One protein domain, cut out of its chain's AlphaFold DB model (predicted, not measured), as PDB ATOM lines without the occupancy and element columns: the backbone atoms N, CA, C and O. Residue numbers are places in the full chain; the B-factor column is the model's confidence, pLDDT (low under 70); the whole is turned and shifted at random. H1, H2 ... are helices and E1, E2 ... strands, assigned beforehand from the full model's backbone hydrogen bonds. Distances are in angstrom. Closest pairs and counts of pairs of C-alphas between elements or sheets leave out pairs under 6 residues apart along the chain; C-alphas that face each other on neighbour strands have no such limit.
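This is residues 10 to 46 and 59 to 129 of the 372 residues of an uncharacterized protein of Bacteroidetes bacterium RIFCSPLOWO2_12_FULL_35_15 (UniProt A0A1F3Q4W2). A twisted antiparallel sheet of four strands has H3 and the first part of the long helix H2, residues 17 to 30, packed over one face, in two layers; the rest of H2 runs on past the sheet like an arm and makes the length. Short H1 makes a corner with the beginning of H2. The 108 printed residues include the named elements H1 H2 E1 E2 H3 E3 E4, in that order; the sheet's order is E2 E1 E3 E4 and the class is mixed. The whole is only just loose, close to compact, with a radius of gyration of the C-alphas of 15.7 A and spans of 59 by 29 by 19 A.

Start at H1, residues 10 to 15, which only just touches H2, residues 17 to 46, and only at the corner, with 3 pairs of C-alphas within 8 A, the closest Tyr 13 and Ala 20 at 5.5 A. Next, E1, residues 65 to 73, and E2, residues 76 to 79, form an antiparallel hairpin, with N 71 and O 78 2.9 A apart. H3, residues 87 to 102, runs along E1 at 14 degrees on the local plane and touches H2, their closest C-alphas being Gly 87 and Leu 26 at 4.7 A. E3, residues 106 to 112, is antiparallel to E1, with N 67 and O 110 2.9 A apart; E2, H3 and E3 make a split strand-helix-strand unit, E1 between its strands, with a right-handed crossover. E4, residues 122 to 127, forms a hairpin with E3, with N 109 and O 124 2.8 A apart. In H1, H2 and H3 every O i to N i+4 pair is within hydrogen-bond range.

Find C-alpha 10 at (95.990, -52.190, 299.688), where H1 begins. H2 runs 44.2 A to C-alpha 46 at (90.962, -96.181, 301.460). E1 measures 24.5 A, H3 22.3 A, E3 20.0 A and E4 16.5 A, ending at C-alpha 127 at (83.904, -46.877, 308.164).

The two C-alphas farthest apart are those of Lys 46 and Gln 74, 59.4 A. Residues 47 to 58 are not printed, and C-alphas 46 and 59 are 17.0 A apart across this cut. Of the links that are printed whole, none is long. The model's pLDDT is under 70 at residues 45 to 46, 59 and 115 to 119.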
ATOM      1  N   ASP A  10      94.971 -52.613 298.717       85.94
ATOM      2  CA  ASP A  10      95.990 -52.190 299.688       85.94
ATOM      3  C   ASP A  10      95.769 -50.766 300.216       85.94
ATOM      4  O   ASP A  10      96.048 -50.466 301.378       85.94
ATOM      5  N   GLU A  11      95.268 -49.860 299.375       85.88
ATOM      6  CA  GLU A  11      94.890 -48.513 299.805       85.88
ATOM      7  C   GLU A  11      93.651 -48.543 300.705       85.88
ATOM      8  O   GLU A  11      93.609 -47.819 301.700       85.88
ATOM      9  N   LEU A  12      92.673 -49.400 300.399       85.56
ATOM     10  CA  LEU A  12      91.489 -49.597 301.241       85.56
ATOM     11  C   LEU A  12      91.865 -50.191 302.601       85.56
ATOM     12  O   LEU A  12      91.346 -49.739 303.615       85.56
ATOM     13  N   TYR A  13      92.807 -51.130 302.644       90.88
ATOM     14  CA  TYR A  13      93.294 -51.745 303.881       90.88
ATOM     15  C   TYR A  13      94.028 -50.767 304.794       90.88
ATOM     16  O   TYR A  13      93.925 -50.866 306.013       90.88
ATOM     17  N   LYS A  14      94.731 -49.781 304.229       86.69
ATOM     18  CA  LYS A  14      95.353 -48.714 305.030       86.69
ATOM     19  C   LYS A  14      94.319 -47.834 305.724       86.69
ATOM     20  O   LYS A  14      94.583 -47.341 306.815       86.69
ATOM     21  N   VAL A  15      93.176 -47.617 305.076       85.44
ATOM     22  CA  VAL A  15      92.088 -46.785 305.604       85.44
ATOM     23  C   VAL A  15      91.193 -47.580 306.555       85.44
ATOM     24  O   VAL A  15      90.768 -47.059 307.579       85.44
ATOM     25  N   ALA A  16      90.939 -48.847 306.237       87.12
ATOM     26  CA  ALA A  16      90.097 -49.750 307.004       87.12
ATOM     27  C   ALA A  16      90.789 -51.122 307.152       87.12
ATOM     28  O   ALA A  16      90.530 -52.031 306.355       87.12
ATOM     29  N   PRO A  17      91.653 -51.294 308.173       88.62
ATOM     30  CA  PRO A  17      92.421 -52.526 308.389       88.62
ATOM     31  C   PRO A  17      91.552 -53.775 308.566       88.62
ATOM     32  O   PRO A  17      91.943 -54.864 308.159       88.62
ATOM     33  N   ASP A  18      90.342 -53.614 309.099       90.12
ATOM     34  CA  ASP A  18      89.374 -54.699 309.270       90.12
ATOM     35  C   ASP A  18      89.008 -55.384 307.942       90.12
ATOM     36  O   ASP A  18      88.724 -56.581 307.923       90.12
ATOM     37  N   LEU A  19      89.077 -54.669 306.811       92.31
ATOM     38  CA  LEU A  19      88.886 -55.274 305.491       92.31
ATOM     39  C   LEU A  19      89.993 -56.281 305.163       92.31
ATOM     40  O   LEU A  19      89.697 -57.318 304.575       92.31
ATOM     41  N   ALA A  20      91.238 -56.018 305.571       92.00
ATOM     42  CA  ALA A  20      92.341 -56.956 305.379       92.00
ATOM     43  C   ALA A  20      92.133 -58.219 306.224       92.00
ATOM     44  O   ALA A  20      92.302 -59.331 305.728       92.00
ATOM     45  N   THR A  21      91.678 -58.050 307.469       93.25
ATOM     46  CA  THR A  21      91.334 -59.160 308.368       93.25
ATOM     47  C   THR A  21      90.230 -60.039 307.777       93.25
ATOM     48  O   THR A  21      90.334 -61.268 307.787       93.25
ATOM     49  N   ILE A  22      89.181 -59.429 307.214       93.12
ATOM     50  CA  ILE A  22      88.088 -60.154 306.548       93.12
ATOM     51  C   ILE A  22      88.601 -60.885 305.302       93.12
ATOM     52  O   ILE A  22      88.293 -62.062 305.106       93.12
ATOM     53  N   ALA A  23      89.408 -60.222 304.476       93.62
ATOM     54  CA  ALA A  23      89.985 -60.807 303.272       93.62
ATOM     55  C   ALA A  23      90.844 -62.043 303.588       93.62
ATOM     56  O   ALA A  23      90.676 -63.098 302.972       93.62
ATOM     57  N   GLU A  24      91.722 -61.946 304.587       94.06
ATOM     58  CA  GLU A  24      92.564 -63.057 305.036       94.06
ATOM     59  C   GLU A  24      91.732 -64.205 305.625       94.06
ATOM     60  O   GLU A  24      91.978 -65.377 305.322       94.06
ATOM     61  N   ARG A  25      90.690 -63.891 306.404       94.38
ATOM     62  CA  ARG A  25      89.741 -64.888 306.920       94.38
ATOM     63  C   ARG A  25      89.082 -65.677 305.788       94.38
ATOM     64  O   ARG A  25      89.066 -66.908 305.837       94.38
ATOM     65  N   LEU A  26      88.574 -64.993 304.763       93.25
ATOM     66  CA  LEU A  26      87.933 -65.634 303.613       93.25
ATOM     67  C   LEU A  26      88.923 -66.506 302.826       93.25
ATOM     68  O   LEU A  26      88.574 -67.615 302.417       93.25
ATOM     69  N   GLU A  27      90.169 -66.053 302.654       95.38
ATOM     70  CA  GLU A  27      91.234 -66.843 302.022       95.38
ATOM     71  C   GLU A  27      91.521 -68.135 302.802       95.38
ATOM     72  O   GLU A  27      91.553 -69.232 302.233       95.38
ATOM     73  N   ASN A  28      91.677 -68.016 304.120       93.69
ATOM     74  CA  ASN A  28      91.918 -69.148 305.007       93.69
ATOM     75  C   ASN A  28      90.737 -70.119 305.014       93.69
ATOM     76  O   ASN A  28      90.938 -71.332 305.004       93.69
ATOM     77  N   SER A  29      89.508 -69.610 304.961       92.88
ATOM     78  CA  SER A  29      88.300 -70.428 304.901       92.88
ATOM     79  C   SER A  29      88.240 -71.294 303.636       92.88
ATOM     80  O   SER A  29      87.977 -72.499 303.715       92.88
ATOM     81  N   VAL A  30      88.578 -70.723 302.472       92.75
ATOM     82  CA  VAL A  30      88.676 -71.467 301.204       92.75
ATOM     83  C   VAL A  30      89.767 -72.535 301.274       92.75
ATOM     84  O   VAL A  30      89.502 -73.699 300.960       92.75
ATOM     85  N   LYS A  31      90.971 -72.183 301.746       92.69
ATOM     86  CA  LYS A  31      92.096 -73.129 301.878       92.69
ATOM     87  C   LYS A  31      91.774 -74.281 302.832       92.69
ATOM     88  O   LYS A  31      91.990 -75.444 302.488       92.69
ATOM     89  N   ASN A  32      91.214 -73.972 303.999       91.12
ATOM     90  CA  ASN A  32      90.838 -74.967 305.002       91.12
ATOM     91  C   ASN A  32      89.758 -75.906 304.464       91.12
ATOM     92  O   ASN A  32      89.891 -77.124 304.578       91.12
ATOM     93  N   THR A  33      88.740 -75.361 303.799       90.69
ATOM     94  CA  THR A  33      87.663 -76.169 303.218       90.69
ATOM     95  C   THR A  33      88.174 -77.079 302.102       90.69
ATOM     96  O   THR A  33      87.808 -78.254 302.048       90.69
ATOM     97  N   ALA A  34      89.059 -76.580 301.236       90.06
ATOM     98  CA  ALA A  34      89.691 -77.387 300.197       90.06
ATOM     99  C   ALA A  34      90.518 -78.539 300.799       90.06
ATOM    100  O   ALA A  34      90.394 -79.685 300.363       90.06
ATOM    101  N   ALA A  35      91.302 -78.262 301.847       89.62
ATOM    102  CA  ALA A  35      92.083 -79.276 302.551       89.62
ATOM    103  C   ALA A  35      91.197 -80.327 303.243       89.62
ATOM    104  O   ALA A  35      91.488 -81.524 303.182       89.62
ATOM    105  N   GLU A  36      90.101 -79.915 303.882       88.00
ATOM    106  CA  GLU A  36      89.137 -80.828 304.504       88.00
ATOM    107  C   GLU A  36      88.415 -81.696 303.468       88.00
ATOM    108  O   GLU A  36      88.328 -82.913 303.637       88.00
ATOM    109  N   ASN A  37      87.967 -81.107 302.358       87.69
ATOM    110  CA  ASN A  37      87.329 -81.846 301.272       87.69
ATOM    111  C   ASN A  37      88.302 -82.847 300.622       87.69
ATOM    112  O   ASN A  37      87.917 -83.988 300.358       87.69
ATOM    113  N   ALA A  38      89.577 -82.486 300.444       87.19
ATOM    114  CA  ALA A  38      90.609 -83.408 299.963       87.19
ATOM    115  C   ALA A  38      90.851 -84.578 300.939       87.19
ATOM    116  O   ALA A  38      90.952 -85.738 300.521       87.19
ATOM    117  N   LYS A  39      90.873 -84.311 302.255       86.06
ATOM    118  CA  LYS A  39      90.955 -85.357 303.291       86.06
ATOM    119  C   LYS A  39      89.758 -86.307 303.223       86.06
ATOM    120  O   LYS A  39      89.966 -87.518 303.176       86.06
ATOM    121  N   LEU A  40      88.536 -85.783 303.126       82.69
ATOM    122  CA  LEU A  40      87.314 -86.588 302.997       82.69
ATOM    123  C   LEU A  40      87.341 -87.478 301.742       82.69
ATOM    124  O   LEU A  40      86.981 -88.654 301.800       82.69
ATOM    125  N   GLN A  41      87.834 -86.957 300.614       79.50
ATOM    126  CA  GLN A  41      87.978 -87.742 299.386       79.50
ATOM    127  C   GLN A  41      89.043 -88.844 299.498       79.50
ATOM    128  O   GLN A  41      88.825 -89.960 299.024       79.50
ATOM    129  N   SER A  42      90.187 -88.567 300.130       78.75
ATOM    130  CA  SER A  42      91.249 -89.569 300.311       78.75
ATOM    131  C   SER A  42      90.857 -90.696 301.276       78.75
ATOM    132  O   SER A  42      91.172 -91.856 301.014       78.75
ATOM    133  N   GLN A  43      90.097 -90.397 302.336       72.56
ATOM    134  CA  GLN A  43      89.532 -91.408 303.239       72.56
ATOM    135  C   GLN A  43      88.546 -92.336 302.515       72.56
ATOM    136  O   GLN A  43      88.580 -93.548 302.720       72.56
ATOM    137  N   LYS A  44      87.742 -91.802 301.585       70.19
ATOM    138  CA  LYS A  44      86.848 -92.613 300.743       70.19
ATOM    139  C   LYS A  44      87.610 -93.614 299.873       70.19
ATOM    140  O   LYS A  44      87.154 -94.740 299.705       70.19
ATOM    141  N   ARG A  45      88.764 -93.223 299.319       62.50
ATOM    142  CA  ARG A  45      89.588 -94.120 298.488       62.50
ATOM    143  C   ARG A  45      90.150 -95.299 299.287       62.50
ATOM    144  O   ARG A  45      90.253 -96.375 298.724       62.50
ATOM    145  N   LYS A  46      90.452 -95.114 300.578       59.78
ATOM    146  CA  LYS A  46      90.962 -96.181 301.460       59.78
ATOM    147  C   LYS A  46      89.882 -97.147 301.961       59.78
ATOM    148  O   LYS A  46      90.191 -98.300 302.217       59.78
ATOM    149  N   LYS A  59      79.562 -85.612 303.178       67.69
ATOM    150  CA  LYS A  59      79.075 -84.250 303.393       67.69
ATOM    151  C   LYS A  59      80.136 -83.276 302.870       67.69
ATOM    152  O   LYS A  59      81.176 -83.114 303.503       67.69
ATOM    153  N   ILE A  60      79.901 -82.680 301.699       74.31
ATOM    154  CA  ILE A  60      80.777 -81.644 301.135       74.31
ATOM    155  C   ILE A  60      80.744 -80.446 302.083       74.31
ATOM    156  O   ILE A  60      79.666 -79.967 302.445       74.31
ATOM    157  N   ARG A  61      81.920 -79.981 302.512       82.62
ATOM    158  CA  ARG A  61      82.036 -78.742 303.279       82.62
ATOM    159  C   ARG A  61      82.152 -77.561 302.327       82.62
ATOM    160  O   ARG A  61      82.781 -77.669 301.274       82.62
ATOM    161  N   TYR A  62      81.540 -76.452 302.718       86.75
ATOM    162  CA  TYR A  62      81.549 -75.197 301.976       86.75
ATOM    163  C   TYR A  62      82.325 -74.146 302.765       86.75
ATOM    164  O   TYR A  62      82.188 -74.121 303.994       86.75
ATOM    165  N   PRO A  63      83.115 -73.298 302.087       90.25
ATOM    166  CA  PRO A  63      83.822 -72.218 302.750       90.25
ATOM    167  C   PRO A  63      82.846 -71.144 303.227       90.25
ATOM    168  O   PRO A  63      81.671 -71.121 302.855       90.25
ATOM    169  N   GLU A  64      83.349 -70.255 304.078       91.38
ATOM    170  CA  GLU A  64      82.644 -69.031 304.437       91.38
ATOM    171  C   GLU A  64      82.424 -68.169 303.191       91.38
ATOM    172  O   GLU A  64      83.270 -68.112 302.292       91.38
ATOM    173  N   HIS A  65      81.285 -67.488 303.160       91.50
ATOM    174  CA  HIS A  65      80.939 -66.543 302.108       91.50
ATOM    175  C   HIS A  65      80.607 -65.182 302.697       91.50
ATOM    176  O   HIS A  65      80.187 -65.079 303.851       91.50
ATOM    177  N   PHE A  66      80.774 -64.140 301.892       92.94
ATOM    178  CA  PHE A  66      80.476 -62.774 302.293       92.94
ATOM    179  C   PHE A  66      79.366 -62.170 301.434       92.94
ATOM    180  O   PHE A  66      79.081 -62.629 300.325       92.94
ATOM    181  N   ARG A  67      78.748 -61.121 301.979       91.88
ATOM    182  CA  ARG A  67      77.781 -60.247 301.314       91.88
ATOM    183  C   ARG A  67      77.987 -58.819 301.784       91.88
ATOM    184  O   ARG A  67      78.091 -58.583 302.985       91.88
ATOM    185  N   ILE A  68      78.007 -57.864 300.863       91.44
ATOM    186  CA  ILE A  68      77.971 -56.438 301.204       91.44
ATOM    187  C   ILE A  68      76.521 -55.999 301.049       91.44
ATOM    188  O   ILE A  68      75.997 -56.012 299.945       91.44
ATOM    189  N   ILE A  69      75.858 -55.686 302.159       89.50
ATOM    190  CA  ILE A  69      74.393 -55.541 302.205       89.50
ATOM    191  C   ILE A  69      73.986 -54.078 302.047       89.50
ATOM    192  O   ILE A  69      73.016 -53.758 301.359       89.50
ATOM    193  N   GLU A  70      74.739 -53.177 302.678       91.31
ATOM    194  CA  GLU A  70      74.433 -51.752 302.685       91.31
ATOM    195  C   GLU A  70      75.700 -50.920 302.551       91.31
ATOM    196  O   GLU A  70      76.783 -51.303 303.006       91.31
ATOM    197  N   ILE A  71      75.538 -49.743 301.960       92.25
ATOM    198  CA  ILE A  71      76.576 -48.726 301.876       92.25
ATOM    199  C   ILE A  71      76.068 -47.425 302.491       92.25
ATOM    200  O   ILE A  71      74.919 -47.043 302.281       92.25
ATOM    201  N   LEU A  72      76.915 -46.728 303.243       87.62
ATOM    202  CA  LEU A  72      76.592 -45.408 303.772       87.62
ATOM    203  C   LEU A  72      76.997 -44.357 302.744       87.62
ATOM    204  O   LEU A  72      78.168 -44.262 302.374       87.62
ATOM    205  N   LYS A  73      76.047 -43.541 302.300       85.31
ATOM    206  CA  LYS A  73      76.288 -42.464 301.343       85.31
ATOM    207  C   LYS A  73      75.520 -41.222 301.762       85.31
ATOM    208  O   LYS A  73      74.321 -41.274 302.004       85.31
ATOM    209  N   GLN A  74      76.223 -40.092 301.860       81.06
ATOM    210  CA  GLN A  74      75.640 -38.808 302.273       81.06
ATOM    211  C   GLN A  74      74.853 -38.906 303.599       81.06
ATOM    212  O   GLN A  74      73.807 -38.282 303.759       81.06
ATOM    213  N   GLY A  75      75.347 -39.713 304.545       75.06
ATOM    214  CA  GLY A  75      74.696 -39.936 305.840       75.06
ATOM    215  C   GLY A  75      73.446 -40.828 305.810       75.06
ATOM    216  O   GLY A  75      72.719 -40.861 306.798       75.06
ATOM    217  N   ARG A  76      73.170 -41.543 304.711       78.12
ATOM    218  CA  ARG A  76      72.069 -42.516 304.615       78.12
ATOM    219  C   ARG A  76      72.564 -43.886 304.175       78.12
ATOM    220  O   ARG A  76      73.436 -43.983 303.314       78.12
ATOM    221  N   TRP A  77      71.994 -44.933 304.764       86.50
ATOM    222  CA  TRP A  77      72.241 -46.309 304.347       86.50
ATOM    223  C   TRP A  77      71.419 -46.638 303.101       86.50
ATOM    224  O   TRP A  77      70.201 -46.466 303.083       86.50
ATOM    225  N   GLU A  78      72.097 -47.102 302.058       88.12
ATOM    226  CA  GLU A  78      71.503 -47.590 300.818       88.12
ATOM    227  C   GLU A  78      71.734 -49.104 300.726       88.12
ATOM    228  O   GLU A  78      72.881 -49.558 300.749       88.12
ATOM    229  N   LYS A  79      70.654 -49.888 300.605       88.56
ATOM    230  CA  LYS A  79      70.745 -51.329 300.326       88.56
ATOM    231  C   LYS A  79      71.305 -51.552 298.923       88.56
ATOM    232  O   LYS A  79      70.934 -50.848 297.980       88.56
ATOM    233  N   ILE A  80      72.168 -52.553 298.773       85.69
ATOM    234  CA  ILE A  80      72.678 -52.980 297.470       85.69
ATOM    235  C   ILE A  80      72.317 -54.446 297.198       85.69
ATOM    236  O   ILE A  80      72.321 -55.255 298.126       85.69
ATOM    237  N   PRO A  81      72.001 -54.807 295.940       79.50
ATOM    238  CA  PRO A  81      71.885 -56.208 295.556       79.50
ATOM    239  C   PRO A  81      73.223 -56.899 295.820       79.50
ATOM    240  O   PRO A  81      74.254 -56.430 295.334       79.50
ATOM    241  N   SER A  82      73.211 -57.979 296.598       78.19
ATOM    242  CA  SER A  82      74.427 -58.712 296.946       78.19
ATOM    243  C   SER A  82      74.235 -60.199 296.685       78.19
ATOM    244  O   SER A  82      73.314 -60.818 297.231       78.19
ATOM    245  N   GLU A  83      75.141 -60.772 295.911       81.69
ATOM    246  CA  GLU A  83      75.207 -62.207 295.664       81.69
ATOM    247  C   GLU A  83      76.134 -62.892 296.670       81.69
ATOM    248  O   GLU A  83      76.964 -62.260 297.323       81.69
ATOM    249  N   MET A  84      75.980 -64.208 296.806       84.69
ATOM    250  CA  MET A  84      76.880 -65.022 297.613       84.69
ATOM    251  C   MET A  84      78.238 -65.129 296.914       84.69
ATOM    252  O   MET A  84      78.323 -65.710 295.836       84.69
ATOM    253  N   LYS A  85      79.301 -64.614 297.538       90.31
ATOM    254  CA  LYS A  85      80.659 -64.697 296.988       90.31
ATOM    255  C   LYS A  85      81.646 -65.272 297.988       90.31
ATOM    256  O   LYS A  85      81.484 -65.141 299.202       90.31
ATOM    257  N   PHE A  86      82.670 -65.933 297.459       91.25
ATOM    258  CA  PHE A  86      83.609 -66.735 298.234       91.25
ATOM    259  C   PHE A  86      85.042 -66.275 298.018       91.25
ATOM    260  O   PHE A  86      85.450 -65.954 296.903       91.25
ATOM    261  N   GLY A  87      85.826 -66.352 299.089       91.75
ATOM    262  CA  GLY A  87      87.258 -66.115 299.027       91.75
ATOM    263  C   GLY A  87      87.646 -64.645 298.887       91.75
ATOM    264  O   GLY A  87      86.825 -63.740 298.734       91.75
ATOM    265  N   LYS A  88      88.955 -64.433 298.979       94.38
ATOM    266  CA  LYS A  88      89.579 -63.113 299.026       94.38
ATOM    267  C   LYS A  88      89.509 -62.350 297.712       94.38
ATOM    268  O   LYS A  88      89.222 -61.163 297.731       94.38
ATOM    269  N   GLU A  89      89.747 -63.010 296.585       92.69
ATOM    270  CA  GLU A  89      89.822 -62.330 295.285       92.69
ATOM    271  C   GLU A  89      88.490 -61.677 294.896       92.69
ATOM    272  O   GLU A  89      88.464 -60.531 294.447       92.69
ATOM    273  N   GLU A  90      87.370 -62.378 295.106       93.38
ATOM    274  CA  GLU A  90      86.037 -61.814 294.874       93.38
ATOM    275  C   GLU A  90      85.716 -60.697 295.869       93.38
ATOM    276  O   GLU A  90      85.156 -59.671 295.480       93.38
ATOM    277  N   PHE A  91      86.122 -60.857 297.133       94.81
ATOM    278  CA  PHE A  91      85.974 -59.819 298.153       94.81
ATOM    279  C   PHE A  91      86.701 -58.535 297.761       94.81
ATOM    280  O   PHE A  91      86.085 -57.473 297.692       94.81
ATOM    281  N   GLU A  92      87.983 -58.641 297.416       93.50
ATOM    282  CA  GLU A  92      88.830 -57.528 296.987       93.50
ATOM    283  C   GLU A  92      88.297 -56.843 295.733       93.50
ATOM    284  O   GLU A  92      88.257 -55.609 295.658       93.50
ATOM    285  N   ARG A  93      87.838 -57.628 294.754       91.88
ATOM    286  CA  ARG A  93      87.241 -57.096 293.529       91.88
ATOM    287  C   ARG A  93      85.982 -56.295 293.838       91.88
ATOM    288  O   ARG A  93      85.808 -55.195 293.306       91.88
ATOM    289  N   GLU A  94      85.108 -56.818 294.689       91.75
ATOM    290  CA  GLU A  94      83.834 -56.177 294.989       91.75
ATOM    291  C   GLU A  94      83.997 -54.916 295.836       91.75
ATOM    292  O   GLU A  94      83.459 -53.873 295.462       91.75
ATOM    293  N   ILE A  95      84.799 -54.951 296.908       91.94
ATOM    294  CA  ILE A  95      85.062 -53.750 297.717       91.94
ATOM    295  C   ILE A  95      85.730 -52.658 296.877       91.94
ATOM    296  O   ILE A  95      85.348 -51.496 296.984       91.94
ATOM    297  N   THR A  96      86.651 -53.017 295.978       89.94
ATOM    298  CA  THR A  96      87.321 -52.054 295.090       89.94
ATOM    299  C   THR A  96      86.338 -51.463 294.084       89.94
ATOM    300  O   THR A  96      86.327 -50.253 293.841       89.94
ATOM    301  N   THR A  97      85.453 -52.294 293.528       90.12
ATOM    302  CA  THR A  97      84.399 -51.851 292.606       90.12
ATOM    303  C   THR A  97      83.436 -50.894 293.305       90.12
ATOM    304  O   THR A  97      83.155 -49.815 292.787       90.12
ATOM    305  N   ILE A  98      82.960 -51.228 294.505       89.81
ATOM    306  CA  ILE A  98      82.036 -50.377 295.265       89.81
ATOM    307  C   ILE A  98      82.725 -49.079 295.698       89.81
ATOM    308  O   ILE A  98      82.158 -47.997 295.521       89.81
ATOM    309  N   ALA A  99      83.954 -49.162 296.211       87.50
ATOM    310  CA  ALA A  99      84.726 -48.001 296.639       87.50
ATOM    311  C   ALA A  99      84.966 -47.015 295.486       87.50
ATOM    312  O   ALA A  99      84.755 -45.811 295.639       87.50
ATOM    313  N   SER A 100      85.330 -47.523 294.305       84.69
ATOM    314  CA  SER A 100      85.616 -46.692 293.132       84.69
ATOM    315  C   SER A 100      84.360 -46.108 292.476       84.69
ATOM    316  O   SER A 100      84.357 -44.932 292.099       84.69
ATOM    317  N   THR A 101      83.286 -46.896 292.360       85.00
ATOM    318  CA  THR A 101      82.061 -46.490 291.648       85.00
ATOM    319  C   THR A 101      81.106 -45.683 292.518       85.00
ATOM    320  O   THR A 101      80.592 -44.653 292.080       85.00
ATOM    321  N   ARG A 102      80.862 -46.126 293.757       85.62
ATOM    322  CA  ARG A 102      79.836 -45.547 294.635       85.62
ATOM    323  C   ARG A 102      80.395 -44.596 295.684       85.62
ATOM    324  O   ARG A 102      79.625 -43.776 296.183       85.62
ATOM    325  N   LYS A 103      81.704 -44.665 295.962       85.69
ATOM    326  CA  LYS A 103      82.421 -43.830 296.946       85.69
ATOM    327  C   LYS A 103      81.687 -43.756 298.294       85.69
ATOM    328  O   LYS A 103      81.308 -42.666 298.730       85.69
ATOM    329  N   PRO A 104      81.402 -44.911 298.911       89.38
ATOM    330  CA  PRO A 104      80.702 -44.960 300.181       89.38
ATOM    331  C   PRO A 104      81.566 -44.407 301.319       89.38
ATOM    332  O   PRO A 104      82.792 -44.450 301.273       89.38
ATOM    333  N   GLN A 105      80.905 -43.922 302.364       88.50
ATOM    334  CA  GLN A 105      81.515 -43.488 303.621       88.50
ATOM    335  C   GLN A 105      81.706 -44.662 304.594       88.50
ATOM    336  O   GLN A 105      82.600 -44.624 305.438       88.50
ATOM    337  N   ALA A 106      80.879 -45.703 304.472       88.88
ATOM    338  CA  ALA A 106      80.958 -46.937 305.248       88.88
ATOM    339  C   ALA A 106      80.292 -48.110 304.505       88.88
ATOM    340  O   ALA A 106      79.495 -47.893 303.589       88.88
ATOM    341  N   LEU A 107      80.596 -49.342 304.914       92.19
ATOM    342  CA  LEU A 107      80.004 -50.586 304.412       92.19
ATOM    343  C   LEU A 107      79.437 -51.412 305.560       92.19
ATOM    344  O   LEU A 107      80.058 -51.498 306.619       92.19
ATOM    345  N   LYS A 108      78.326 -52.103 305.305       92.75
ATOM    346  CA  LYS A 108      77.901 -53.252 306.109       92.75
ATOM    347  C   LYS A 108      78.159 -54.540 305.353       92.75
ATOM    348  O   LYS A 108      77.618 -54.759 304.268       92.75
ATOM    349  N   ILE A 109      78.975 -55.391 305.953       93.31
ATOM    350  CA  ILE A 109      79.422 -56.666 305.403       93.31
ATOM    351  C   ILE A 109      78.901 -57.769 306.318       93.31
ATOM    352  O   ILE A 109      78.929 -57.630 307.534       93.31
ATOM    353  N   SER A 110      78.403 -58.859 305.757       92.19
ATOM    354  CA  SER A 110      77.984 -60.041 306.507       92.19
ATOM    355  C   SER A 110      78.751 -61.260 306.036       92.19
ATOM    356  O   SER A 110      78.831 -61.500 304.832       92.19
ATOM    357  N   ILE A 111      79.297 -62.017 306.985       91.50
ATOM    358  CA  ILE A 111      80.010 -63.273 306.744       91.50
ATOM    359  C   ILE A 111      79.163 -64.429 307.268       91.50
ATOM    360  O   ILE A 111      78.653 -64.391 308.387       91.50
ATOM    361  N   PHE A 112      79.025 -65.469 306.454       89.06
ATOM    362  CA  PHE A 112      78.215 -66.646 306.741       89.06
ATOM    363  C   PHE A 112      79.077 -67.905 306.684       89.06
ATOM    364  O   PHE A 112      79.949 -68.038 305.824       89.06
ATOM    365  N   VAL A 113      78.795 -68.861 307.570       84.12
ATOM    366  CA  VAL A 113      79.508 -70.142 307.623       84.12
ATOM    367  C   VAL A 113      78.827 -71.170 306.718       84.12
ATOM    368  O   VAL A 113      77.689 -71.578 306.951       84.12
ATOM    369  N   GLY A 114      79.551 -71.640 305.701       72.50
ATOM    370  CA  GLY A 114      79.081 -72.668 304.775       72.50
ATOM    371  C   GLY A 114      78.039 -72.174 303.765       72.50
ATOM    372  O   GLY A 114      77.932 -70.985 303.487       72.50
ATOM    373  N   LYS A 115      77.271 -73.107 303.182       66.56
ATOM    374  CA  LYS A 115      76.312 -72.816 302.094       66.56
ATOM    375  C   LYS A 115      74.987 -72.203 302.573       66.56
ATOM    376  O   LYS A 115      74.204 -71.746 301.755       66.56
ATOM    377  N   ARG A 116      74.692 -72.240 303.880       59.38
ATOM    378  CA  ARG A 116      73.356 -71.926 304.418       59.38
ATOM    379  C   ARG A 116      73.285 -70.513 304.997       59.38
ATOM    380  O   ARG A 116      74.080 -70.164 305.866       59.38
ATOM    381  N   LYS A 117      72.244 -69.761 304.617       52.16
ATOM    382  CA  LYS A 117      71.849 -68.488 305.261       52.16
ATOM    383  C   LYS A 117      71.268 -68.661 306.674       52.16
ATOM    384  O   LYS A 117      71.059 -67.673 307.367       52.16
ATOM    385  N   THR A 118      70.967 -69.891 307.105       53.81
ATOM    386  CA  THR A 118      70.287 -70.150 308.392       53.81
ATOM    387  C   THR A 118      71.174 -69.952 309.619       53.81
ATOM    388  O   THR A 118      70.668 -69.847 310.734       53.81
ATOM    389  N   THR A 119      72.490 -69.890 309.432       61.22
ATOM    390  CA  THR A 119      73.435 -69.479 310.474       61.22
ATOM    391  C   THR A 119      73.419 -67.959 310.590       61.22
ATOM    392  O   THR A 119      73.594 -67.278 309.583       61.22
ATOM    393  N   THR A 120      73.216 -67.431 311.803       75.31
ATOM    394  CA  THR A 120      73.248 -65.986 312.075       75.31
ATOM    395  C   THR A 120      74.545 -65.395 311.512       75.31
ATOM    396  O   THR A 120      75.617 -65.841 311.927       75.31
ATOM    397  N   PRO A 121      74.477 -64.452 310.552       84.19
ATOM    398  CA  PRO A 121      75.680 -63.890 309.964       84.19
ATOM    399  C   PRO A 121      76.466 -63.086 310.985       84.19
ATOM    400  O   PRO A 121      75.897 -62.403 311.840       84.19
ATOM    401  N   GLU A 122      77.782 -63.105 310.834       87.50
ATOM    402  CA  GLU A 122      78.651 -62.175 311.532       87.50
ATOM    403  C   GLU A 122      78.687 -60.862 310.747       87.50
ATOM    404  O   GLU A 122      79.163 -60.814 309.608       87.50
ATOM    405  N   ALA A 123      78.109 -59.811 311.330       89.75
ATOM    406  CA  ALA A 123      77.965 -58.510 310.693       89.75
ATOM    407  C   ALA A 123      79.103 -57.562 311.093       89.75
ATOM    408  O   ALA A 123      79.375 -57.351 312.273       89.75
ATOM    409  N   TYR A 124      79.709 -56.933 310.094       90.88
ATOM    410  CA  TYR A 124      80.783 -55.959 310.221       90.88
ATOM    411  C   TYR A 124      80.320 -54.620 309.662       90.88
ATOM    412  O   TYR A 124      79.793 -54.556 308.551       90.88
ATOM    413  N   THR A 125      80.539 -53.544 310.416       90.69
ATOM    414  CA  THR A 125      80.340 -52.173 309.928       90.69
ATOM    415  C   THR A 125      81.698 -51.504 309.814       90.69
ATOM    416  O   THR A 125      82.371 -51.293 310.819       90.69
ATOM    417  N   ILE A 126      82.100 -51.195 308.586       89.06
ATOM    418  CA  ILE A 126      83.426 -50.679 308.256       89.06
ATOM    419  C   ILE A 126      83.279 -49.228 307.818       89.06
ATOM    420  O   ILE A 126      82.625 -48.965 306.812       89.06
ATOM    421  N   TYR A 127      83.901 -48.293 308.531       85.81
ATOM    422  CA  TYR A 127      83.904 -46.877 308.164       85.81
ATOM    423  C   TYR A 127      85.198 -46.530 307.422       85.81
ATOM    424  O   TYR A 127      86.283 -46.874 307.877       85.81
ATOM    425  N   PHE A 128      85.087 -45.827 306.292       82.44
ATOM    426  CA  PHE A 128      86.245 -45.314 305.546       82.44
ATOM    427  C   PHE A 128      86.702 -43.934 306.034       82.44
ATOM    428  O   PHE A 128      87.802 -43.490 305.720       82.44
ATOM    429  N   GLU A 129      85.859 -43.240 306.798       76.12
ATOM    430  CA  GLU A 129      86.178 -41.962 307.432       76.12
ATOM    431  C   GLU A 129      85.668 -41.979 308.877       76.12
ATOM    432  O   GLU A 129      84.476 -42.193 309.098       76.12
TER     433      GLU A 129